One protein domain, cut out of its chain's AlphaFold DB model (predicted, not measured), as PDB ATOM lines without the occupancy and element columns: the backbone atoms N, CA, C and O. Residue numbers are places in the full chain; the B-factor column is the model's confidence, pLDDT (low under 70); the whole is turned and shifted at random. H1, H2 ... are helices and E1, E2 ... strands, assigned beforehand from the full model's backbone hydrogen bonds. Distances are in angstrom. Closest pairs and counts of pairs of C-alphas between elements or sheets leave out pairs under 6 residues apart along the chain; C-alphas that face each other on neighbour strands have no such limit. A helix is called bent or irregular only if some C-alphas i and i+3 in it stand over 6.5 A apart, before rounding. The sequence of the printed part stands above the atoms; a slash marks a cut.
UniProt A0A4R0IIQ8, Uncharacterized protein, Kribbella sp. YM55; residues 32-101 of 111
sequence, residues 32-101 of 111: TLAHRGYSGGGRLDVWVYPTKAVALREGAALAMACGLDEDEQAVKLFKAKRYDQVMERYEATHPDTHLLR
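This is residues 32 to 101 of the 111 residues of an uncharacterized protein of Kribbella sp. YM55 (UniProt A0A4R0IIQ8). A small antiparallel sheet of three strands, E2, E1 and E3, makes one wall of the domain, and the long helix H1 packs along one face of it. H3 packs on H1 and grazes the sheet near E3, while H2 packs on H1 and H3 away from the sheet, the three helix centres making a triangle. The printed part has 70 residues, with three named helices and three named strands in the order E1, E2, H1, H2, H3, E3. The class is mixed, helices and strands. The whole is compact, with a radius of gyration of the C-alphas of 11.1 A, and spans 29 by 28 by 16 A.

The sheet runs E2, residues 44 to 49, then E1, residues 32 to 36, then E3, residues 99 to 101. E1 and E2 form a hairpin, antiparallel at 159 degrees, with N 35 and O 45 within hydrogen-bond range at 2.9 A. E1 and E3 are antiparallel at 169 degrees, with N 36 and O 99 at 2.9 A. H1, residues 52 to 68, is on the sheet in two layers, a helix on one face of a sheet, at a height over the sheet of 8.9 A. It runs along the strands, at 1 degree to E1 on the local plane, over E1 and, only just, over E3 with 3 C-alphas. Its closest C-alphas to E1 are those of Ala 55 and Leu 33, 6.0 A apart. H1 is irregular, but only just: C-alphas 65 and 68 are 6.8 A apart. H3, residues 83 to 93, touches H1 at a steep tilt of 40 degrees, the same way; the closest C-alphas, of Ala 60 and Tyr 83, are 5.2 A apart. H3 only grazes the sheet, with its residues 84 to 91. H2, residues 72 to 79, forms a helical hairpin with H3 at a shallow tilt of 23 degrees, the C-alphas of Ala 74 and Val 86 being closest at 5.4 A. H2 is not on the sheet and is apart from E1, E2 and E3. H1 and H2 form a helical hairpin too, at a shallow tilt of 32 degrees, only just short of steep; the closest C-alphas are those of Leu 68 and Ala 74, 6.0 A apart. Every O i to N i+4 pair is within hydrogen-bond range in H2 and H3, and 12 of 13 in H1.

E1 begins at C-alpha 32, (9.025, 46.849, 56.419), and is 13.3 A long; E2 is 16.6 A and E3 6.3 A. H1 is 21.1 A long from C-alpha 52 at (2.722, 44.369, 60.885), H2 10.6 A and H3 15.5 A. E3 ends at C-alpha 101, (8.166, 39.936, 52.521).

The two C-alphas farthest apart, of Gly 41 and Ala 80, are 30.5 A apart. The printed part has no cut and no long link; the link E1 to E2 is short, with 7 residues, and the others are tight. The mean pLDDT of the printed part is 92.1, with residues 38 to 40 under 70.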
ATOM      1  N   THR A  32       8.700  46.645  57.829       97.00
ATOM      2  CA  THR A  32       9.025  46.849  56.419       97.00
ATOM      3  C   THR A  32       8.255  45.882  55.539       97.00
ATOM      4  O   THR A  32       7.987  44.755  55.954       97.00
ATOM      5  N   LEU A  33       7.899  46.335  54.340       96.62
ATOM      6  CA  LEU A  33       7.502  45.497  53.214       96.62
ATOM      7  C   LEU A  33       8.603  45.610  52.166       96.62
ATOM      8  O   LEU A  33       8.864  46.711  51.686       96.62
ATOM      9  N   ALA A  34       9.229  44.493  51.827       94.81
ATOM     10  CA  ALA A  34      10.169  44.397  50.727       94.81
ATOM     11  C   ALA A  34       9.480  43.729  49.533       94.81
ATOM     12  O   ALA A  34       8.799  42.716  49.710       94.81
ATOM     13  N   HIS A  35       9.668  44.271  48.331       92.81
ATOM     14  CA  HIS A  35       9.187  43.673  47.087       92.81
ATOM     15  C   HIS A  35      10.271  43.698  46.017       92.81
ATOM     16  O   HIS A  35      10.926  44.714  45.803       92.81
ATOM     17  N   ARG A  36      10.447  42.569  45.336       90.44
ATOM     18  CA  ARG A  36      11.201  42.459  44.089       90.44
ATOM     19  C   ARG A  36      10.330  41.691  43.114       90.44
ATOM     20  O   ARG A  36       9.935  40.570  43.420       90.44
ATOM     21  N   GLY A  37      10.033  42.264  41.957       78.62
ATOM     22  CA  GLY A  37       9.209  41.600  40.955       78.62
ATOM     23  C   GLY A  37       9.187  42.325  39.619       78.62
ATOM     24  O   GLY A  37       9.920  43.295  39.405       78.62
ATOM     25  N   TYR A  38       8.336  41.836  38.720       69.00
ATOM     26  CA  TYR A  38       8.239  42.329  37.346       69.00
ATOM     27  C   TYR A  38       7.900  43.828  37.247       69.00
ATOM     28  O   TYR A  38       8.527  44.549  36.473       69.00
ATOM     29  N   SER A  39       6.980  44.331  38.076       65.38
ATOM     30  CA  SER A  39       6.532  45.733  38.035       65.38
ATOM     31  C   SER A  39       7.620  46.755  38.403       65.38
ATOM     32  O   SER A  39       7.535  47.907  37.987       65.38
ATOM     33  N   GLY A  40       8.662  46.336  39.129       65.69
ATOM     34  CA  GLY A  40       9.816  47.167  39.496       65.69
ATOM     35  C   GLY A  40      11.042  46.976  38.598       65.69
ATOM     36  O   GLY A  40      12.136  47.404  38.967       65.69
ATOM     37  N   GLY A  41      10.918  46.262  37.470       74.25
ATOM     38  CA  GLY A  41      12.063  45.929  36.612       74.25
ATOM     39  C   GLY A  41      13.138  45.101  37.329       74.25
ATOM     40  O   GLY A  41      14.317  45.206  37.002       74.25
ATOM     41  N   GLY A  42      12.753  44.328  38.353       80.69
ATOM     42  CA  GLY A  42      13.679  43.560  39.190       80.69
ATOM     43  C   GLY A  42      14.380  44.359  40.298       80.69
ATOM     44  O   GLY A  42      15.193  43.779  41.024       80.69
ATOM     45  N   ARG A  43      14.069  45.651  40.482       88.69
ATOM     46  CA  ARG A  43      14.542  46.430  41.638       88.69
ATOM     47  C   ARG A  43      13.942  45.888  42.937       88.69
ATOM     48  O   ARG A  43      12.812  45.409  42.958       88.69
ATOM     49  N   LEU A  44      14.714  45.983  44.020       91.12
ATOM     50  CA  LEU A  44      14.214  45.790  45.376       91.12
ATOM     51  C   LEU A  44      13.672  47.116  45.919       91.12
ATOM     52  O   LEU A  44      14.440  48.051  46.142       91.12
ATOM     53  N   ASP A  45      12.368  47.169  46.154       91.75
ATOM     54  CA  ASP A  45      11.686  48.281  46.806       91.75
ATOM     55  C   ASP A  45      11.376  47.947  48.267       91.75
ATOM     56  O   ASP A  45      11.002  46.817  48.589       91.75
ATOM     57  N   VAL A  46      11.551  48.926  49.160       94.50
ATOM     58  CA  VAL A  46      11.316  48.764  50.603       94.50
ATOM     59  C   VAL A  46      10.488  49.928  51.136       94.50
ATOM     60  O   VAL A  46      10.893  51.087  51.039       94.50
ATOM     61  N   TRP A  47       9.348  49.615  51.753       95.12
ATOM     62  CA  TRP A  47       8.456  50.591  52.389       95.12
ATOM     63  C   TRP A  47       8.340  50.350  53.889       95.12
ATOM     64  O   TRP A  47       8.455  49.217  54.354       95.12
ATOM     65  N   VAL A  48       8.071  51.417  54.644       95.75
ATOM     66  CA  VAL A  48       7.923  51.387  56.105       95.75
ATOM     67  C   VAL A  48       6.460  51.583  56.503       95.75
ATOM     68  O   VAL A  48       5.782  52.478  56.004       95.75
ATOM     69  N   TYR A  49       5.993  50.781  57.459       94.12
ATOM     70  CA  TYR A  49       4.622  50.783  57.962       94.12
ATOM     71  C   TYR A  49       4.564  50.796  59.494       94.12
ATOM     72  O   TYR A  49       5.468  50.298  60.168       94.12
ATOM     73  N   PRO A  50       3.485  51.348  60.081       89.69
ATOM     74  CA  PRO A  50       3.396  51.542  61.526       89.69
ATOM     75  C   PRO A  50       3.105  50.263  62.320       89.69
ATOM     76  O   PRO A  50       3.336  50.217  63.533       89.69
ATOM     77  N   THR A  51       2.561  49.235  61.662       92.62
ATOM     78  CA  THR A  51       2.257  47.930  62.259       92.62
ATOM     79  C   THR A  51       2.440  46.811  61.234       92.62
ATOM     80  O   THR A  51       2.263  47.031  60.033       92.62
ATOM     81  N   LYS A  52       2.702  45.586  61.717       95.50
ATOM     82  CA  LYS A  52       2.722  44.369  60.885       95.50
ATOM     83  C   LYS A  52       1.425  44.203  60.094       95.50
ATOM     84  O   LYS A  52       1.464  43.871  58.920       95.50
ATOM     85  N   ALA A  53       0.279  44.454  60.729       96.06
ATOM     86  CA  ALA A  53      -1.031  44.280  60.105       96.06
ATOM     87  C   ALA A  53      -1.242  45.216  58.903       96.06
ATOM     88  O   ALA A  53      -1.791  44.786  57.891       96.06
ATOM     89  N   VAL A  54      -0.781  46.471  58.993       96.06
ATOM     90  CA  VAL A  54      -0.822  47.399  57.853       96.06
ATOM     91  C   VAL A  54       0.130  46.922  56.760       96.06
ATOM     92  O   VAL A  54      -0.302  46.802  55.621       96.06
ATOM     93  N   ALA A  55       1.371  46.565  57.104       97.06
ATOM     94  CA  ALA A  55       2.344  46.057  56.132       97.06
ATOM     95  C   ALA A  55       1.830  44.816  55.375       97.06
ATOM     96  O   ALA A  55       1.964  44.744  54.160       97.06
ATOM     97  N   LEU A  56       1.195  43.870  56.080       98.25
ATOM     98  CA  LEU A  56       0.592  42.675  55.481       98.25
ATOM     99  C   LEU A  56      -0.559  43.029  54.537       98.25
ATOM    100  O   LEU A  56      -0.630  42.489  53.440       98.25
ATOM    101  N   ARG A  57      -1.454  43.941  54.939       98.38
ATOM    102  CA  ARG A  57      -2.566  44.375  54.084       98.38
ATOM    103  C   ARG A  57      -2.056  44.993  52.784       98.38
ATOM    104  O   ARG A  57      -2.543  44.628  51.720       98.38
ATOM    105  N   GLU A  58      -1.104  45.921  52.878       97.62
ATOM    106  CA  GLU A  58      -0.535  46.588  51.701       97.62
ATOM    107  C   GLU A  58       0.267  45.605  50.836       97.62
ATOM    108  O   GLU A  58       0.136  45.622  49.617       97.62
ATOM    109  N   GLY A  59       1.013  44.681  51.451       96.25
ATOM    110  CA  GLY A  59       1.713  43.608  50.742       96.25
ATOM    111  C   GLY A  59       0.761  42.687  49.984       96.25
ATOM    112  O   GLY A  59       0.976  42.413  48.809       96.25
ATOM    113  N   ALA A  60      -0.338  42.266  50.610       97.69
ATOM    114  CA  ALA A  60      -1.360  41.471  49.941       97.69
ATOM    115  C   ALA A  60      -2.040  42.248  48.805       97.69
ATOM    116  O   ALA A  60      -2.280  41.678  47.749       97.69
ATOM    117  N   ALA A  61      -2.319  43.543  48.981       97.25
ATOM    118  CA  ALA A  61      -2.894  44.368  47.916       97.25
ATOM    119  C   ALA A  61      -1.936  44.485  46.721       97.25
ATOM    120  O   ALA A  61      -2.365  44.355  45.574       97.25
ATOM    121  N   LEU A  62      -0.638  44.652  46.990       94.88
ATOM    122  CA  LEU A  62       0.402  44.642  45.967       94.88
ATOM    123  C   LEU A  62       0.486  43.286  45.255       94.88
ATOM    124  O   LEU A  62       0.583  43.263  44.033       94.88
ATOM    125  N   ALA A  63       0.393  42.170  45.985       94.19
ATOM    126  CA  ALA A  63       0.369  40.828  45.401       94.19
ATOM    127  C   ALA A  63      -0.803  40.640  44.428       94.19
ATOM    128  O   ALA A  63      -0.605  40.147  43.320       94.19
ATOM    129  N   MET A  64      -2.007  41.080  44.820       96.06
ATOM    130  CA  MET A  64      -3.188  41.059  43.950       96.06
ATOM    131  C   MET A  64      -2.947  41.891  42.685       96.06
ATOM    132  O   MET A  64      -3.162  41.396  41.587       96.06
ATOM    133  N   ALA A  65      -2.419  43.110  42.828       92.81
ATOM    134  CA  ALA A  65      -2.097  43.981  41.695       92.81
ATOM    135  C   ALA A  65      -0.948  43.457  40.807       92.81
ATOM    136  O   ALA A  65      -0.790  43.914  39.678       92.81
ATOM    137  N   CYS A  66      -0.140  42.521  41.310       89.69
ATOM    138  CA  CYS A  66       0.979  41.904  40.600       89.69
ATOM    139  C   CYS A  66       0.640  40.507  40.047       89.69
ATOM    140  O   CYS A  66       1.550  39.702  39.860       89.69
ATOM    141  N   GLY A  67      -0.640  40.223  39.777       89.38
ATOM    142  CA  GLY A  67      -1.066  39.036  39.027       89.38
ATOM    143  C   GLY A  67      -1.701  37.916  39.852       89.38
ATOM    144  O   GLY A  67      -1.828  36.802  39.351       89.38
ATOM    145  N   LEU A  68      -2.099  38.171  41.104       94.00
ATOM    146  CA  LEU A  68      -2.942  37.236  41.867       94.00
ATOM    147  C   LEU A  68      -4.438  37.580  41.832       94.00
ATOM    148  O   LEU A  68      -5.238  36.905  42.474       94.00
ATOM    149  N   ASP A  69      -4.845  38.621  41.117       94.88
ATOM    150  CA  ASP A  69      -6.243  39.030  40.980       94.88
ATOM    151  C   ASP A  69      -7.118  38.032  40.209       94.88
ATOM    152  O   ASP A  69      -8.308  37.918  40.508       94.88
ATOM    153  N   GLU A  70      -6.528  37.250  39.307       94.62
ATOM    154  CA  GLU A  70      -7.201  36.141  38.612       94.62
ATOM    155  C   GLU A  70      -7.090  34.800  39.359       94.62
ATOM    156  O   GLU A  70      -7.767  33.824  39.030       94.62
ATOM    157  N   ASP A  71      -6.273  34.739  40.411       96.38
ATOM    158  CA  ASP A  71      -6.112  33.541  41.218       96.38
ATOM    159  C   ASP A  71      -7.274  33.397  42.216       96.38
ATOM    160  O   ASP A  71      -7.364  34.104  43.225       96.38
ATOM    161  N   GLU A  72      -8.169  32.434  41.969       97.69
ATOM    162  CA  GLU A  72      -9.373  32.245  42.789       97.69
ATOM    163  C   GLU A  72      -9.086  32.080  44.288       97.69
ATOM    164  O   GLU A  72      -9.864  32.540  45.135       97.69
ATOM    165  N   GLN A  73      -8.004  31.383  44.637       97.69
ATOM    166  CA  GLN A  73      -7.652  31.137  46.028       97.69
ATOM    167  C   GLN A  73      -7.113  32.416  46.670       97.69
ATOM    168  O   GLN A  73      -7.518  32.744  47.787       97.69
ATOM    169  N   ALA A  74      -6.263  33.171  45.972       97.81
ATOM    170  CA  ALA A  74      -5.780  34.466  46.435       97.81
ATOM    171  C   ALA A  74      -6.939  35.450  46.644       97.81
ATOM    172  O   ALA A  74      -7.032  36.071  47.702       97.81
ATOM    173  N   VAL A  75      -7.897  35.509  45.712       98.38
ATOM    174  CA  VAL A  75      -9.108  36.334  45.836       98.38
ATOM    175  C   VAL A  75      -9.924  35.953  47.076       98.38
ATOM    176  O   VAL A  75     -10.365  36.835  47.821       98.38
ATOM    177  N   LYS A  76     -10.128  34.654  47.337       98.50
ATOM    178  CA  LYS A  76     -10.841  34.171  48.537       98.50
ATOM    179  C   LYS A  76     -10.111  34.574  49.819       98.50
ATOM    180  O   LYS A  76     -10.742  35.096  50.741       98.50
ATOM    181  N   LEU A  77      -8.792  34.380  49.870       98.62
ATOM    182  CA  LEU A  77      -7.955  34.752  51.013       98.62
ATOM    183  C   LEU A  77      -7.974  36.266  51.262       98.62
ATOM    184  O   LEU A  77      -8.170  36.699  52.400       98.62
ATOM    185  N   PHE A  78      -7.858  37.067  50.202       98.44
ATOM    186  CA  PHE A  78      -7.880  38.524  50.275       98.44
ATOM    187  C   PHE A  78      -9.227  39.045  50.791       98.44
ATOM    188  O   PHE A  78      -9.265  39.839  51.733       98.44
ATOM    189  N   LYS A  79     -10.349  38.531  50.264       98.12
ATOM    190  CA  LYS A  79     -11.704  38.849  50.763       98.12
ATOM    191  C   LYS A  79     -11.884  38.462  52.232       98.12
ATOM    192  O   LYS A  79     -12.523  39.192  52.988       98.12
ATOM    193  N   ALA A  80     -11.283  37.350  52.653       98.38
ATOM    194  CA  ALA A  80     -11.271  36.898  54.041       98.38
ATOM    195  C   ALA A  80     -10.252  37.639  54.935       98.38
ATOM    196  O   ALA A  80     -10.122  37.297  56.109       98.38
ATOM    197  N   LYS A  81      -9.536  38.646  54.408       98.44
ATOM    198  CA  LYS A  81      -8.480  39.414  55.097       98.44
ATOM    199  C   LYS A  81      -7.328  38.548  55.628       98.44
ATOM    200  O   LYS A  81      -6.638  38.941  56.569       98.44
ATOM    201  N   ARG A  82      -7.104  37.381  55.018       98.50
ATOM    202  CA  ARG A  82      -5.990  36.463  55.310       98.50
ATOM    203  C   ARG A  82      -4.752  36.878  54.521       98.50
ATOM    204  O   ARG A  82      -4.327  36.199  53.591       98.50
ATOM    205  N   TYR A  83      -4.259  38.076  54.819       98.44
ATOM    206  CA  TYR A  83      -3.237  38.752  54.016       98.44
ATOM    207  C   TYR A  83      -1.877  38.051  54.038       98.44
ATOM    208  O   TYR A  83      -1.187  38.031  53.028       98.44
ATOM    209  N   ASP A  84      -1.522  37.436  55.163       97.38
ATOM    210  CA  ASP A  84      -0.362  36.553  55.289       97.38
ATOM    211  C   ASP A  84      -0.407  35.407  54.267       97.38
ATOM    212  O   ASP A  84       0.541  35.218  53.512       97.38
ATOM    213  N   GLN A  85      -1.548  34.730  54.151       97.88
ATOM    214  CA  GLN A  85      -1.728  33.612  53.219       97.88
ATOM    215  C   GLN A  85      -1.731  34.064  51.751       97.88
ATOM    216  O   GLN A  85      -1.317  33.311  50.871       97.88
ATOM    217  N   VAL A  86      -2.173  35.295  51.457       97.56
ATOM    218  CA  VAL A  86      -2.033  35.882  50.109       97.56
ATOM    219  C   VAL A  86      -0.555  36.080  49.765       97.56
ATOM    220  O   VAL A  86      -0.132  35.744  48.661       97.56
ATOM    221  N   MET A  87       0.239  36.590  50.709       95.50
ATOM    222  CA  MET A  87       1.676  36.795  50.512       95.50
ATOM    223  C   MET A  87       2.432  35.472  50.343       95.50
ATOM    224  O   MET A  87       3.239  35.352  49.426       95.50
ATOM    225  N   GLU A  88       2.122  34.459  51.156       94.75
ATOM    226  CA  GLU A  88       2.675  33.104  51.001       94.75
ATOM    227  C   GLU A  88       2.352  32.517  49.623       94.75
ATOM    228  O   GLU A  88       3.213  31.931  48.969       94.75
ATOM    229  N   ARG A  89       1.122  32.720  49.138       95.00
ATOM    230  CA  ARG A  89       0.716  32.274  47.803       95.00
ATOM    231  C   ARG A  89       1.474  32.995  46.687       95.00
ATOM    232  O   ARG A  89       1.822  32.360  45.691       95.00
ATOM    233  N   TYR A  90       1.749  34.286  46.848       92.94
ATOM    234  CA  TYR A  90       2.565  35.049  45.901       92.94
ATOM    235  C   TYR A  90       3.995  34.503  45.823       92.94
ATOM    236  O   TYR A  90       4.478  34.233  44.726       92.94
ATOM    237  N   GLU A  91       4.644  34.273  46.973       90.69
ATOM    238  CA  GLU A  91       5.987  33.673  47.018       90.69
ATOM    239  C   GLU A  91       5.986  32.253  46.412       90.69
ATOM    240  O   GLU A  91       6.870  31.918  45.627       90.69
ATOM    241  N   ALA A  92       4.964  31.436  46.694       92.00
ATOM    242  CA  ALA A  92       4.873  30.060  46.193       92.00
ATOM    243  C   ALA A  92       4.661  29.952  44.674       92.00
ATOM    244  O   ALA A  92       5.065  28.966  44.062       92.00
ATOM    245  N   THR A  93       4.008  30.940  44.060       90.00
ATOM    246  CA  THR A  93       3.732  30.955  42.613       90.00
ATOM    247  C   THR A  93       4.858  31.591  41.797       90.00
ATOM    248  O   THR A  93       4.891  31.423  40.581       90.00
ATOM    249  N   HIS A  94       5.798  32.283  42.451       85.06
ATOM    250  CA  HIS A  94       6.904  32.990  41.804       85.06
ATOM    251  C   HIS A  94       8.247  32.812  42.549       85.06
ATOM    252  O   HIS A  94       8.924  33.805  42.841       85.06
ATOM    253  N   PRO A  95       8.658  31.567  42.867       83.56
ATOM    254  CA  PRO A  95       9.726  31.298  43.835       83.56
ATOM    255  C   PRO A  95      11.113  31.788  43.397       83.56
ATOM    256  O   PRO A  95      11.922  32.183  44.234       83.56
ATOM    257  N   ASP A  96      11.391  31.791  42.093       80.88
ATOM    258  CA  ASP A  96      12.743  32.048  41.577       80.88
ATOM    259  C   ASP A  96      13.004  33.525  41.269       80.88
ATOM    260  O   ASP A  96      14.151  33.972  41.187       80.88
ATOM    261  N   THR A  97      11.943  34.307  41.082       73.25
ATOM    262  CA  THR A  97      12.043  35.659  40.523       73.25
ATOM    263  C   THR A  97      11.522  36.727  41.466       73.25
ATOM    264  O   THR A  97      11.984  37.870  41.387       73.25
ATOM    265  N   HIS A  98      10.605  36.393  42.379       79.81
ATOM    266  CA  HIS A  98       9.911  37.385  43.187       79.81
ATOM    267  C   HIS A  98      10.238  37.289  44.682       79.81
ATOM    268  O   HIS A  98      10.437  36.220  45.245       79.81
ATOM    269  N   LEU A  99      10.288  38.449  45.335       86.81
ATOM    270  CA  LEU A  99      10.327  38.588  46.788       86.81
ATOM    271  C   LEU A  99       9.132  39.443  47.190       86.81
ATOM    272  O   LEU A  99       8.923  40.496  46.592       86.81
ATOM    273  N   LEU A 100       8.369  39.027  48.199       92.62
ATOM    274  CA  LEU A 100       7.329  39.855  48.802       92.62
ATOM    275  C   LEU A 100       7.232  39.537  50.292       92.62
ATOM    276  O   LEU A 100       6.518  38.626  50.698       92.62
ATOM    277  N   ARG A 101       7.950  40.300  51.118       94.06
ATOM    278  CA  ARG A 101       8.166  39.936  52.521       94.06
ATOM    279  C   ARG A 101       7.900  41.083  53.475       94.06
ATOM    280  O   ARG A 101       8.414  42.184  53.295       94.06
TER     281      ARG A 101